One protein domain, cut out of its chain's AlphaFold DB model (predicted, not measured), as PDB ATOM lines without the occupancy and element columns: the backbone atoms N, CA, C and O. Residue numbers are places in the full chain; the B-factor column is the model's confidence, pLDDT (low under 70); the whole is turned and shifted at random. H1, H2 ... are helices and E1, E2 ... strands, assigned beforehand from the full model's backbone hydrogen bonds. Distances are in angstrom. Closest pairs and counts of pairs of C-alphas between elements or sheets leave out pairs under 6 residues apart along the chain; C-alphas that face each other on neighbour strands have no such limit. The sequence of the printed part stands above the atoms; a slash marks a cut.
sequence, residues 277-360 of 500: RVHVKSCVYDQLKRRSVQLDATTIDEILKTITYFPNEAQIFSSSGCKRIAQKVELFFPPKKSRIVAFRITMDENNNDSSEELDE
ATOM      1  N   ARG A 277      88.393 123.040 132.947       95.06
ATOM      2  CA  ARG A 277      88.990 123.904 131.905       95.06
ATOM      3  C   ARG A 277      88.210 123.948 130.578       95.06
ATOM      4  O   ARG A 277      88.137 125.011 129.965       95.06
ATOM      5  N   VAL A 278      87.575 122.853 130.150       95.06
ATOM      6  CA  VAL A 278      86.742 122.821 128.928       95.06
ATOM      7  C   VAL A 278      85.480 123.692 129.032       95.06
ATOM      8  O   VAL A 278      85.158 124.419 128.098       95.06
ATOM      9  N   HIS A 279      84.816 123.712 130.189       97.38
ATOM     10  CA  HIS A 279      83.634 124.546 130.447       97.38
ATOM     11  C   HIS A 279      84.015 126.026 130.577       97.38
ATOM     12  O   HIS A 279      83.314 126.911 130.086       97.38
ATOM     13  N   VAL A 280      85.170 126.286 131.192       96.88
ATOM     14  CA  VAL A 280      85.777 127.619 131.297       96.88
ATOM     15  C   VAL A 280      86.122 128.156 129.899       96.88
ATOM     16  O   VAL A 280      85.832 129.314 129.606       96.88
ATOM     17  N   LYS A 281      86.637 127.308 128.993       95.50
ATOM     18  CA  LYS A 281      86.872 127.647 127.577       95.50
ATOM     19  C   LYS A 281      85.575 128.041 126.861       95.50
ATOM     20  O   LYS A 281      85.556 129.067 126.185       95.50
ATOM     21  N   SER A 282      84.473 127.318 127.074       95.56
ATOM     22  CA  SER A 282      83.147 127.713 126.568       95.56
ATOM     23  C   SER A 282      82.681 129.071 127.116       95.56
ATOM     24  O   SER A 282      82.198 129.899 126.347       95.56
ATOM     25  N   CYS A 283      82.892 129.357 128.407       95.44
ATOM     26  CA  CYS A 283      82.606 130.679 128.977       95.44
ATOM     27  C   CYS A 283      83.456 131.803 128.348       95.44
ATOM     28  O   CYS A 283      82.938 132.900 128.142       95.44
ATOM     29  N   VAL A 284      84.734 131.559 128.020       94.31
ATOM     30  CA  VAL A 284      85.589 132.531 127.304       94.31
ATOM     31  C   VAL A 284      85.050 132.790 125.893       94.31
ATOM     32  O   VAL A 284      84.844 133.949 125.533       94.31
ATOM     33  N   TYR A 285      84.743 131.737 125.124       92.12
ATOM     34  CA  TYR A 285      84.129 131.869 123.795       92.12
ATOM     35  C   TYR A 285      82.839 132.697 123.831       92.12
ATOM     36  O   TYR A 285      82.648 133.570 122.985       92.12
ATOM     37  N   ASP A 286      81.963 132.460 124.810       91.62
ATOM     38  CA  ASP A 286      80.678 133.158 124.882       91.62
ATOM     39  C   ASP A 286      80.829 134.643 125.274       91.62
ATOM     40  O   ASP A 286      80.045 135.474 124.820       91.62
ATOM     41  N   GLN A 287      81.874 135.021 126.026       90.81
ATOM     42  CA  GLN A 287      82.206 136.434 126.285       90.81
ATOM     43  C   GLN A 287      82.829 137.135 125.067       90.81
ATOM     44  O   GLN A 287      82.462 138.269 124.764       90.81
ATOM     45  N   LEU A 288      83.720 136.466 124.328       88.56
ATOM     46  CA  LEU A 288      84.300 136.999 123.085       88.56
ATOM     47  C   LEU A 288      83.223 137.228 122.016       88.56
ATOM     48  O   LEU A 288      83.147 138.296 121.408       88.56
ATOM     49  N   LYS A 289      82.307 136.263 121.878       87.50
ATOM     50  CA  LYS A 289      81.143 136.336 120.990       87.50
ATOM     51  C   LYS A 289      80.224 137.519 121.313       87.50
ATOM     52  O   LYS A 289      79.744 138.169 120.390       87.50
ATOM     53  N   ARG A 290      80.012 137.842 122.597       85.62
ATOM     54  CA  ARG A 290      79.242 139.031 123.033       85.62
ATOM     55  C   ARG A 290      79.914 140.359 122.660       85.62
ATOM     56  O   ARG A 290      79.225 141.368 122.589       85.62
ATOM     57  N   ARG A 291      81.226 140.361 122.396       81.56
ATOM     58  CA  ARG A 291      81.999 141.524 121.912       81.56
ATOM     59  C   ARG A 291      82.138 141.571 120.387       81.56
ATOM     60  O   ARG A 291      82.814 142.457 119.876       81.56
ATOM     61  N   SER A 292      81.557 140.610 119.663       82.44
ATOM     62  CA  SER A 292      81.794 140.387 118.227       82.44
ATOM     63  C   SER A 292      83.275 140.172 117.860       82.44
ATOM     64  O   SER A 292      83.662 140.354 116.708       82.44
ATOM     65  N   VAL A 293      84.106 139.754 118.824       78.25
ATOM     66  CA  VAL A 293      85.528 139.454 118.614       78.25
ATOM     67  C   VAL A 293      85.678 137.973 118.272       78.25
ATOM     68  O   VAL A 293      85.197 137.107 119.003       78.25
ATOM     69  N   GLN A 294      86.368 137.678 117.171       75.12
ATOM     70  CA  GLN A 294      86.822 136.330 116.834       75.12
ATOM     71  C   GLN A 294      88.327 136.247 117.094       75.12
ATOM     72  O   GLN A 294      89.067 137.112 116.635       75.12
ATOM     73  N   LEU A 295      88.757 135.222 117.831       74.25
ATOM     74  CA  LEU A 295      90.160 134.957 118.146       74.25
ATOM     75  C   LEU A 295      90.580 133.582 117.637       74.25
ATOM     76  O   LEU A 295      89.751 132.695 117.417       74.25
ATOM     77  N   ASP A 296      91.889 133.409 117.522       78.69
ATOM     78  CA  ASP A 296      92.518 132.112 117.357       78.69
ATOM     79  C   ASP A 296      92.412 131.253 118.636       78.69
ATOM     80  O   ASP A 296      92.080 131.714 119.732       78.69
ATOM     81  N   ALA A 297      92.677 129.950 118.502       83.25
ATOM     82  CA  ALA A 297      92.662 129.039 119.648       83.25
ATOM     83  C   ALA A 297      93.789 129.347 120.655       83.25
ATOM     84  O   ALA A 297      93.628 129.094 121.850       83.25
ATOM     85  N   THR A 298      94.892 129.911 120.158       84.38
ATOM     86  CA  THR A 298      96.115 130.284 120.874       84.38
ATOM     87  C   THR A 298      95.857 131.357 121.930       84.38
ATOM     88  O   THR A 298      96.055 131.080 123.114       84.38
ATOM     89  N   THR A 299      95.304 132.520 121.558       84.50
ATOM     90  CA  THR A 299      95.013 133.595 122.530       84.50
ATOM     91  C   THR A 299      93.968 133.158 123.564       84.50
ATOM     92  O   THR A 299      94.030 133.525 124.738       84.50
ATOM     93  N   ILE A 300      93.015 132.308 123.171       89.19
ATOM     94  CA  ILE A 300      92.026 131.747 124.103       89.19
ATOM     95  C   ILE A 300      92.697 130.842 125.144       89.19
ATOM     96  O   ILE A 300      92.348 130.910 126.324       89.19
ATOM     97  N   ASP A 301      93.678 130.028 124.750       89.88
ATOM     98  CA  ASP A 301      94.428 129.208 125.702       89.88
ATOM     99  C   ASP A 301      95.360 130.029 126.607       89.88
ATOM    100  O   ASP A 301      95.610 129.600 127.735       89.88
ATOM    101  N   GLU A 302      95.786 131.227 126.196       90.56
ATOM    102  CA  GLU A 302      96.478 132.200 127.057       90.56
ATOM    103  C   GLU A 302      95.555 132.832 128.101       90.56
ATOM    104  O   GLU A 302      95.863 132.768 129.292       90.56
ATOM    105  N   ILE A 303      94.374 133.327 127.705       91.31
ATOM    106  CA  ILE A 303      93.345 133.800 128.652       91.31
ATOM    107  C   ILE A 303      93.063 132.710 129.699       91.31
ATOM    108  O   ILE A 303      93.018 132.987 130.902       91.31
ATOM    109  N   LEU A 304      92.960 131.452 129.255       93.00
ATOM    110  CA  LEU A 304      92.760 130.287 130.115       93.00
ATOM    111  C   LEU A 304      93.980 129.894 130.961       93.00
ATOM    112  O   LEU A 304      93.776 129.188 131.946       93.00
ATOM    113  N   LYS A 305      95.219 130.288 130.629       92.50
ATOM    114  CA  LYS A 305      96.394 130.126 131.521       92.50
ATOM    115  C   LYS A 305      96.338 131.096 132.702       92.50
ATOM    116  O   LYS A 305      96.802 130.752 133.778       92.50
ATOM    117  N   THR A 306      95.727 132.275 132.544       92.69
ATOM    118  CA  THR A 306      95.631 133.263 133.641       92.69
ATOM    119  C   THR A 306      94.651 132.870 134.758       92.69
ATOM    120  O   THR A 306      94.533 133.583 135.757       92.69
ATOM    121  N   ILE A 307      93.870 131.803 134.575       93.25
ATOM    122  CA  ILE A 307      92.861 131.330 135.528       93.25
ATOM    123  C   ILE A 307      93.516 130.320 136.475       93.25
ATOM    124  O   ILE A 307      94.255 129.447 136.036       93.25
ATOM    125  N   THR A 308      93.239 130.434 137.772       94.75
ATOM    126  CA  THR A 308      93.734 129.491 138.783       94.75
ATOM    127  C   THR A 308      92.892 128.216 138.768       94.75
ATOM    128  O   THR A 308      91.663 128.288 138.864       94.75
ATOM    129  N   TYR A 309      93.543 127.055 138.699       95.75
ATOM    130  CA  TYR A 309      92.881 125.750 138.752       95.75
ATOM    131  C   TYR A 309      93.330 124.934 139.966       95.75
ATOM    132  O   TYR A 309      94.407 125.163 140.507       95.75
ATOM    133  N   PHE A 310      92.501 123.975 140.376       95.56
ATOM    134  CA  PHE A 310      92.730 123.100 141.521       95.56
ATOM    135  C   PHE A 310      92.318 121.640 141.215       95.56
ATOM    136  O   PHE A 310      91.535 121.403 140.286       95.56
ATOM    137  N   PRO A 311      92.808 120.660 142.001       94.12
ATOM    138  CA  PRO A 311      93.942 120.786 142.926       94.12
ATOM    139  C   PRO A 311      95.261 121.005 142.162       94.12
ATOM    140  O   PRO A 311      95.300 120.867 140.938       94.12
ATOM    141  N   ASN A 312      96.317 121.418 142.864       88.88
ATOM    142  CA  ASN A 312      97.520 121.996 142.250       88.88
ATOM    143  C   ASN A 312      98.253 121.030 141.304       88.88
ATOM    144  O   ASN A 312      98.878 121.474 140.344       88.88
ATOM    145  N   GLU A 313      98.142 119.726 141.553       89.38
ATOM    146  CA  GLU A 313      98.840 118.655 140.834       89.38
ATOM    147  C   GLU A 313      98.130 118.273 139.527       89.38
ATOM    148  O   GLU A 313      98.759 117.754 138.607       89.38
ATOM    149  N   ALA A 314      96.815 118.514 139.446       91.50
ATOM    150  CA  ALA A 314      95.964 118.116 138.320       91.50
ATOM    151  C   ALA A 314      95.408 119.304 137.513       91.50
ATOM    152  O   ALA A 314      95.030 119.128 136.358       91.50
ATOM    153  N   GLN A 315      95.327 120.497 138.119       93.62
ATOM    154  CA  GLN A 315      94.863 121.758 137.514       93.62
ATOM    155  C   GLN A 315      93.575 121.639 136.674       93.62
ATOM    156  O   GLN A 315      93.409 122.285 135.637       93.62
ATOM    157  N   ILE A 316      92.634 120.815 137.137       94.06
ATOM    158  CA  ILE A 316      91.442 120.441 136.373       94.06
ATOM    159  C   ILE A 316      90.295 121.450 136.517       94.06
ATOM    160  O   ILE A 316      89.715 121.867 135.509       94.06
ATOM    161  N   PHE A 317      89.960 121.866 137.742       97.25
ATOM    162  CA  PHE A 317      88.787 122.697 138.035       97.25
ATOM    163  C   PHE A 317      89.163 124.161 138.267       97.25
ATOM    164  O   PHE A 317      90.087 124.435 139.019       97.25
ATOM    165  N   SER A 318      88.436 125.119 137.687       97.06
ATOM    166  CA  SER A 318      88.654 126.551 137.957       97.06
ATOM    167  C   SER A 318      88.207 126.920 139.372       97.06
ATOM    168  O   SER A 318      87.051 126.690 139.744       97.06
ATOM    169  N   SER A 319      89.089 127.560 140.147       95.12
ATOM    170  CA  SER A 319      88.786 127.976 141.523       95.12
ATOM    171  C   SER A 319      87.626 128.977 141.587       95.12
ATOM    172  O   SER A 319      86.806 128.905 142.499       95.12
ATOM    173  N   SER A 320      87.484 129.848 140.581       94.88
ATOM    174  CA  SER A 320      86.392 130.824 140.468       94.88
ATOM    175  C   SER A 320      85.235 130.373 139.564       94.88
ATOM    176  O   SER A 320      84.319 131.161 139.307       94.88
ATOM    177  N   GLY A 321      85.261 129.141 139.042       96.06
ATOM    178  CA  GLY A 321      84.332 128.695 138.002       96.06
ATOM    179  C   GLY A 321      84.416 129.612 136.776       96.06
ATOM    180  O   GLY A 321      85.506 129.817 136.240       96.06
ATOM    181  N   CYS A 322      83.288 130.208 136.371       96.69
ATOM    182  CA  CYS A 322      83.257 131.256 135.341       96.69
ATOM    183  C   CYS A 322      83.146 132.700 135.885       96.69
ATOM    184  O   CYS A 322      82.992 133.640 135.100       96.69
ATOM    185  N   LYS A 323      83.273 132.925 137.206       93.62
ATOM    186  CA  LYS A 323      83.454 134.287 137.753       93.62
ATOM    187  C   LYS A 323      84.786 134.869 137.257       93.62
ATOM    188  O   LYS A 323      85.759 134.137 137.086       93.62
ATOM    189  N   ARG A 324      84.830 136.197 137.084       90.31
ATOM    190  CA  ARG A 324      85.984 136.997 136.613       90.31
ATOM    191  C   ARG A 324      86.433 136.771 135.156       90.31
ATOM    192  O   ARG A 324      87.388 137.408 134.726       90.31
ATOM    193  N   ILE A 325      85.754 135.931 134.362       92.88
ATOM    194  CA  ILE A 325      86.133 135.710 132.949       92.88
ATOM    195  C   ILE A 325      85.944 136.970 132.093       92.88
ATOM    196  O   ILE A 325      86.799 137.247 131.261       92.88
ATOM    197  N   ALA A 326      84.881 137.754 132.307       90.75
ATOM    198  CA  ALA A 326      84.671 139.004 131.566       90.75
ATOM    199  C   ALA A 326      85.840 139.984 131.777       90.75
ATOM    200  O   ALA A 326      86.445 140.421 130.804       90.75
ATOM    201  N   GLN A 327      86.236 140.195 133.035       90.69
ATOM    202  CA  GLN A 327      87.378 141.029 133.425       90.69
ATOM    203  C   GLN A 327      88.710 140.504 132.874       90.69
ATOM    204  O   GLN A 327      89.573 141.274 132.472       90.69
ATOM    205  N   LYS A 328      88.886 139.180 132.797       89.75
ATOM    206  CA  LYS A 328      90.071 138.589 132.161       89.75
ATOM    207  C   LYS A 328      90.093 138.801 130.649       89.75
ATOM    208  O   LYS A 328      91.148 139.107 130.110       89.75
ATOM    209  N   VAL A 329      88.951 138.691 129.972       88.94
ATOM    210  CA  VAL A 329      88.833 139.027 128.542       88.94
ATOM    211  C   VAL A 329      89.057 140.528 128.312       88.94
ATOM    212  O   VAL A 329      89.664 140.887 127.314       88.94
ATOM    213  N   GLU A 330      88.645 141.398 129.239       86.00
ATOM    214  CA  GLU A 330      88.868 142.856 129.183       86.00
ATOM    215  C   GLU A 330      90.342 143.262 129.245       86.00
ATOM    216  O   GLU A 330      90.713 144.233 128.597       86.00
ATOM    217  N   LEU A 331      91.187 142.517 129.963       85.00
ATOM    218  CA  LEU A 331      92.623 142.809 130.049       85.00
ATOM    219  C   LEU A 331      93.386 142.478 128.755       85.00
ATOM    220  O   LEU A 331      94.350 143.160 128.431       85.00
ATOM    221  N   PHE A 332      92.952 141.458 128.007       82.00
ATOM    222  CA  PHE A 332      93.516 141.130 126.686       82.00
ATOM    223  C   PHE A 332      92.846 141.938 125.562       82.00
ATOM    224  O   PHE A 332      93.474 142.255 124.556       82.00
ATOM    225  N   PHE A 333      91.561 142.260 125.728       78.62
ATOM    226  CA  PHE A 333      90.724 142.958 124.754       78.62
ATOM    227  C   PHE A 333      89.974 144.103 125.441       78.62
ATOM    228  O   PHE A 333      88.757 143.992 125.679       78.62
ATOM    229  N   PRO A 334      90.685 145.206 125.756       71.31
ATOM    230  CA  PRO A 334      90.039 146.428 126.201       71.31
ATOM    231  C   PRO A 334      89.027 146.871 125.137       71.31
ATOM    232  O   PRO A 334      89.247 146.656 123.938       71.31
ATOM    233  N   PRO A 335      87.885 147.458 125.537       64.69
ATOM    234  CA  PRO A 335      86.954 148.012 124.567       64.69
ATOM    235  C   PRO A 335      87.691 149.056 123.722       64.69
ATOM    236  O   PRO A 335      88.380 149.919 124.267       64.69
ATOM    237  N   LYS A 336      87.541 148.990 122.392       59.16
ATOM    238  CA  LYS A 336      87.989 150.084 121.520       59.16
ATOM    239  C   LYS A 336      87.377 151.376 122.057       59.16
ATOM    240  O   LYS A 336      86.155 151.413 122.230       59.16
ATOM    241  N   LYS A 337      88.199 152.402 122.314       55.28
ATOM    242  CA  LYS A 337      87.700 153.722 122.717       55.28
ATOM    243  C   LYS A 337      86.626 154.140 121.713       55.28
ATOM    244  O   LYS A 337      86.856 154.116 120.502       55.28
ATOM    245  N   SER A 338      85.432 154.456 122.202       47.31
ATOM    246  CA  SER A 338      84.374 155.004 121.364       47.31
ATOM    247  C   SER A 338      84.800 156.409 120.957       47.31
ATOM    248  O   SER A 338      84.708 157.313 121.782       47.31
ATOM    249  N   ARG A 339      85.299 156.570 119.723       45.75
ATOM    250  CA  ARG A 339      85.708 157.862 119.151       45.75
ATOM    251  C   ARG A 339      84.565 158.865 119.321       45.75
ATOM    252  O   ARG A 339      83.526 158.736 118.671       45.75
ATOM    253  N   ILE A 340      84.741 159.818 120.236       51.91
ATOM    254  CA  ILE A 340      83.786 160.901 120.454       51.91
ATOM    255  C   ILE A 340      84.059 161.923 119.360       51.91
ATOM    256  O   ILE A 340      85.002 162.701 119.445       51.91
ATOM    257  N   VAL A 341      83.238 161.881 118.317       52.19
ATOM    258  CA  VAL A 341      83.256 162.893 117.267       52.19
ATOM    259  C   VAL A 341      82.467 164.098 117.766       52.19
ATOM    260  O   VAL A 341      81.245 164.027 117.913       52.19
ATOM    261  N   ALA A 342      83.171 165.185 118.073       55.69
ATOM    262  CA  ALA A 342      82.553 166.459 118.400       55.69
ATOM    263  C   ALA A 342      82.299 167.239 117.105       55.69
ATOM    264  O   ALA A 342      83.190 167.373 116.273       55.69
ATOM    265  N   PHE A 343      81.092 167.775 116.939       57.94
ATOM    266  CA  PHE A 343      80.766 168.650 115.815       57.94
ATOM    267  C   PHE A 343      80.609 170.083 116.311       57.94
ATOM    268  O   PHE A 343      79.797 170.346 117.201       57.94
ATOM    269  N   ARG A 344      81.353 171.019 115.717       55.75
ATOM    270  CA  ARG A 344      81.105 172.449 115.894       55.75
ATOM    271  C   ARG A 344      79.990 172.848 114.939       55.75
ATOM    272  O   ARG A 344      80.165 172.760 113.730       55.75
ATOM    273  N   ILE A 345      78.857 173.288 115.477       66.56
ATOM    274  CA  ILE A 345      77.782 173.891 114.683       66.56
ATOM    275  C   ILE A 345      77.885 175.406 114.837       66.56
ATOM    276  O   ILE A 345      77.927 175.915 115.958       66.56
ATOM    277  N   THR A 346      77.930 176.123 113.720       55.06
ATOM    278  CA  THR A 346      77.875 177.586 113.663       55.06
ATOM    279  C   THR A 346      76.681 178.024 112.823       55.06
ATOM    280  O   THR A 346      76.405 177.445 111.772       55.06
ATOM    281  N   MET A 347      75.972 179.048 113.297       58.84
ATOM    282  CA  MET A 347      74.930 179.755 112.552       58.84
ATOM    283  C   MET A 347      75.494 181.087 112.059       58.84
ATOM    284  O   MET A 347      76.148 181.793 112.831       58.84
ATOM    285  N   ASP A 348      75.245 181.440 110.798       61.50
ATOM    286  CA  ASP A 348      75.514 182.790 110.291       61.50
ATOM    287  C   ASP A 348      74.384 183.780 110.657       61.50
ATOM    288  O   ASP A 348      73.317 183.397 111.142       61.50
ATOM    289  N   GLU A 349      74.587 185.074 110.385       57.09
ATOM    290  CA  GLU A 349      73.576 186.123 110.627       57.09
ATOM    291  C   GLU A 349      72.301 185.982 109.758       57.09
ATOM    292  O   GLU A 349      71.358 186.758 109.913       57.09
ATOM    293  N   ASN A 350      72.247 184.992 108.856       59.94
ATOM    294  CA  ASN A 350      71.127 184.698 107.961       59.94
ATOM    295  C   ASN A 350      70.393 183.385 108.325       59.94
ATOM    296  O   ASN A 350      69.511 182.968 107.569       59.94
ATOM    297  N   ASN A 351      70.719 182.747 109.460       52.56
ATOM    298  CA  ASN A 351      70.250 181.413 109.878       52.56
ATOM    299  C   ASN A 351      70.637 180.263 108.918       52.56
ATOM    300  O   ASN A 351      69.858 179.328 108.718       52.56
ATOM    301  N   ASN A 352      71.833 180.306 108.325       42.59
ATOM    302  CA  ASN A 352      72.451 179.132 107.706       42.59
ATOM    303  C   ASN A 352      73.295 178.375 108.740       42.59
ATOM    304  O   ASN A 352      74.242 178.936 109.294       42.59
ATOM    305  N   ASP A 353      72.995 177.093 108.935       49.69
ATOM    306  CA  ASP A 353      73.794 176.188 109.764       49.69
ATOM    307  C   ASP A 353      74.979 175.631 108.960       49.69
ATOM    308  O   ASP A 353      74.808 175.124 107.847       49.69
ATOM    309  N   SER A 354      76.172 175.630 109.554       45.53
ATOM    310  CA  SER A 354      77.308 174.835 109.082       45.53
ATOM    311  C   SER A 354      77.880 173.976 110.207       45.53
ATOM    312  O   SER A 354      77.998 174.432 111.344       45.53
ATOM    313  N   SER A 355      78.194 172.715 109.900       50.41
ATOM    314  CA  SER A 355      78.724 171.738 110.855       50.41
ATOM    315  C   SER A 355      80.123 171.284 110.443       50.41
ATOM    316  O   SER A 355      80.287 170.682 109.381       50.41
ATOM    317  N   GLU A 356      81.102 171.527 111.305       56.62
ATOM    318  CA  GLU A 356      82.500 171.121 111.150       56.62
ATOM    319  C   GLU A 356      82.817 169.973 112.123       56.62
ATOM    320  O   GLU A 356      82.402 170.005 113.283       56.62
ATOM    321  N   GLU A 357      83.517 168.935 111.656       50.84
ATOM    322  CA  GLU A 357      84.021 167.860 112.524       50.84
ATOM    323  C   GLU A 357      85.271 168.373 113.248       50.84
ATOM    324  O   GLU A 357      86.249 168.742 112.601       50.84
ATOM    325  N   LEU A 358      85.229 168.437 114.581       57.34
ATOM    326  CA  LEU A 358      86.402 168.755 115.393       57.34
ATOM    327  C   LEU A 358      87.252 167.494 115.561       57.34
ATOM    328  O   LEU A 358      86.721 166.409 115.816       57.34
ATOM    329  N   ASP A 359      88.567 167.662 115.438       48.91
ATOM    330  CA  ASP A 359      89.520 166.556 115.470       48.91
ATOM    331  C   ASP A 359      89.571 165.798 116.812       48.91
ATOM    332  O   ASP A 359      89.014 166.186 117.842       48.91
ATOM    333  N   GLU A 360      90.206 164.631 116.747       46.88
ATOM    334  CA  GLU A 360      90.029 163.493 117.648       46.88
ATOM    335  C   GLU A 360      90.394 163.757 119.124       46.88
ATOM    336  O   GLU A 360      91.559 163.714 119.522       46.88
TER     337      GLU A 360
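This is residues 277 to 360 of the 500 residues of the protein "Torsin-like protein" of Trichinella pseudospiralis (UniProt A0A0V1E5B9). A small head of three crossed helices, H1, H2 and H3, their centres in a triangle, is joined by residues 333 to 341 to a long arm that ends in the two-stranded hairpin E1 and E2. The arm makes much of the length, and the 19-residue stretch 306 to 324, with no named element, loops out at the head's other end. The 84 residues printed include three named helices and then two named strands, in the order H1, H2, H3, E1, E2; the sheet, E1 - E2, is antiparallel and the class is mixed, helices and strands. The whole is extended, with a radius of gyration of the C-alphas of 22.3 A and spans of 78 by 20 by 17 A.

H1, residues 277 to 290, touches H2, residues 297 to 305, at a steep tilt of 64 degrees, opposite ways; their closest C-alphas, of Lys 281 and Leu 304, are 6.9 A apart. With residues 283 to 288 alone, H1 touches H3, residues 325 to 332, closest at the C-alphas of Gln 287 and Ala 326, 6.4 A. H2 and H3 only just touch, with 3 pairs of C-alphas within 8 A. Every O i to N i+4 pair is within hydrogen-bond range in H1 and H2, and 3 of 4 in H3. E1, residues 342 to 347, and E2, residues 353 to 358, form an antiparallel hairpin, with N 344 and O 356 within hydrogen-bond range at 2.8 A. Both strands are apart from H1 and H2.

H1 begins at C-alpha 277 (88.990, 123.904, 131.905) and is 20.1 A long. E1 is 16.4 A long, and E2, 15.7 A, ends at C-alpha 358 (86.402, 168.755, 115.393).

The C-alphas farthest apart, of Glu 313 and Asn 350, are 78.8 A apart. The printed part has no cut, and the link from H2 to H3 is long. Residues 335 to 360 have pLDDT under 70.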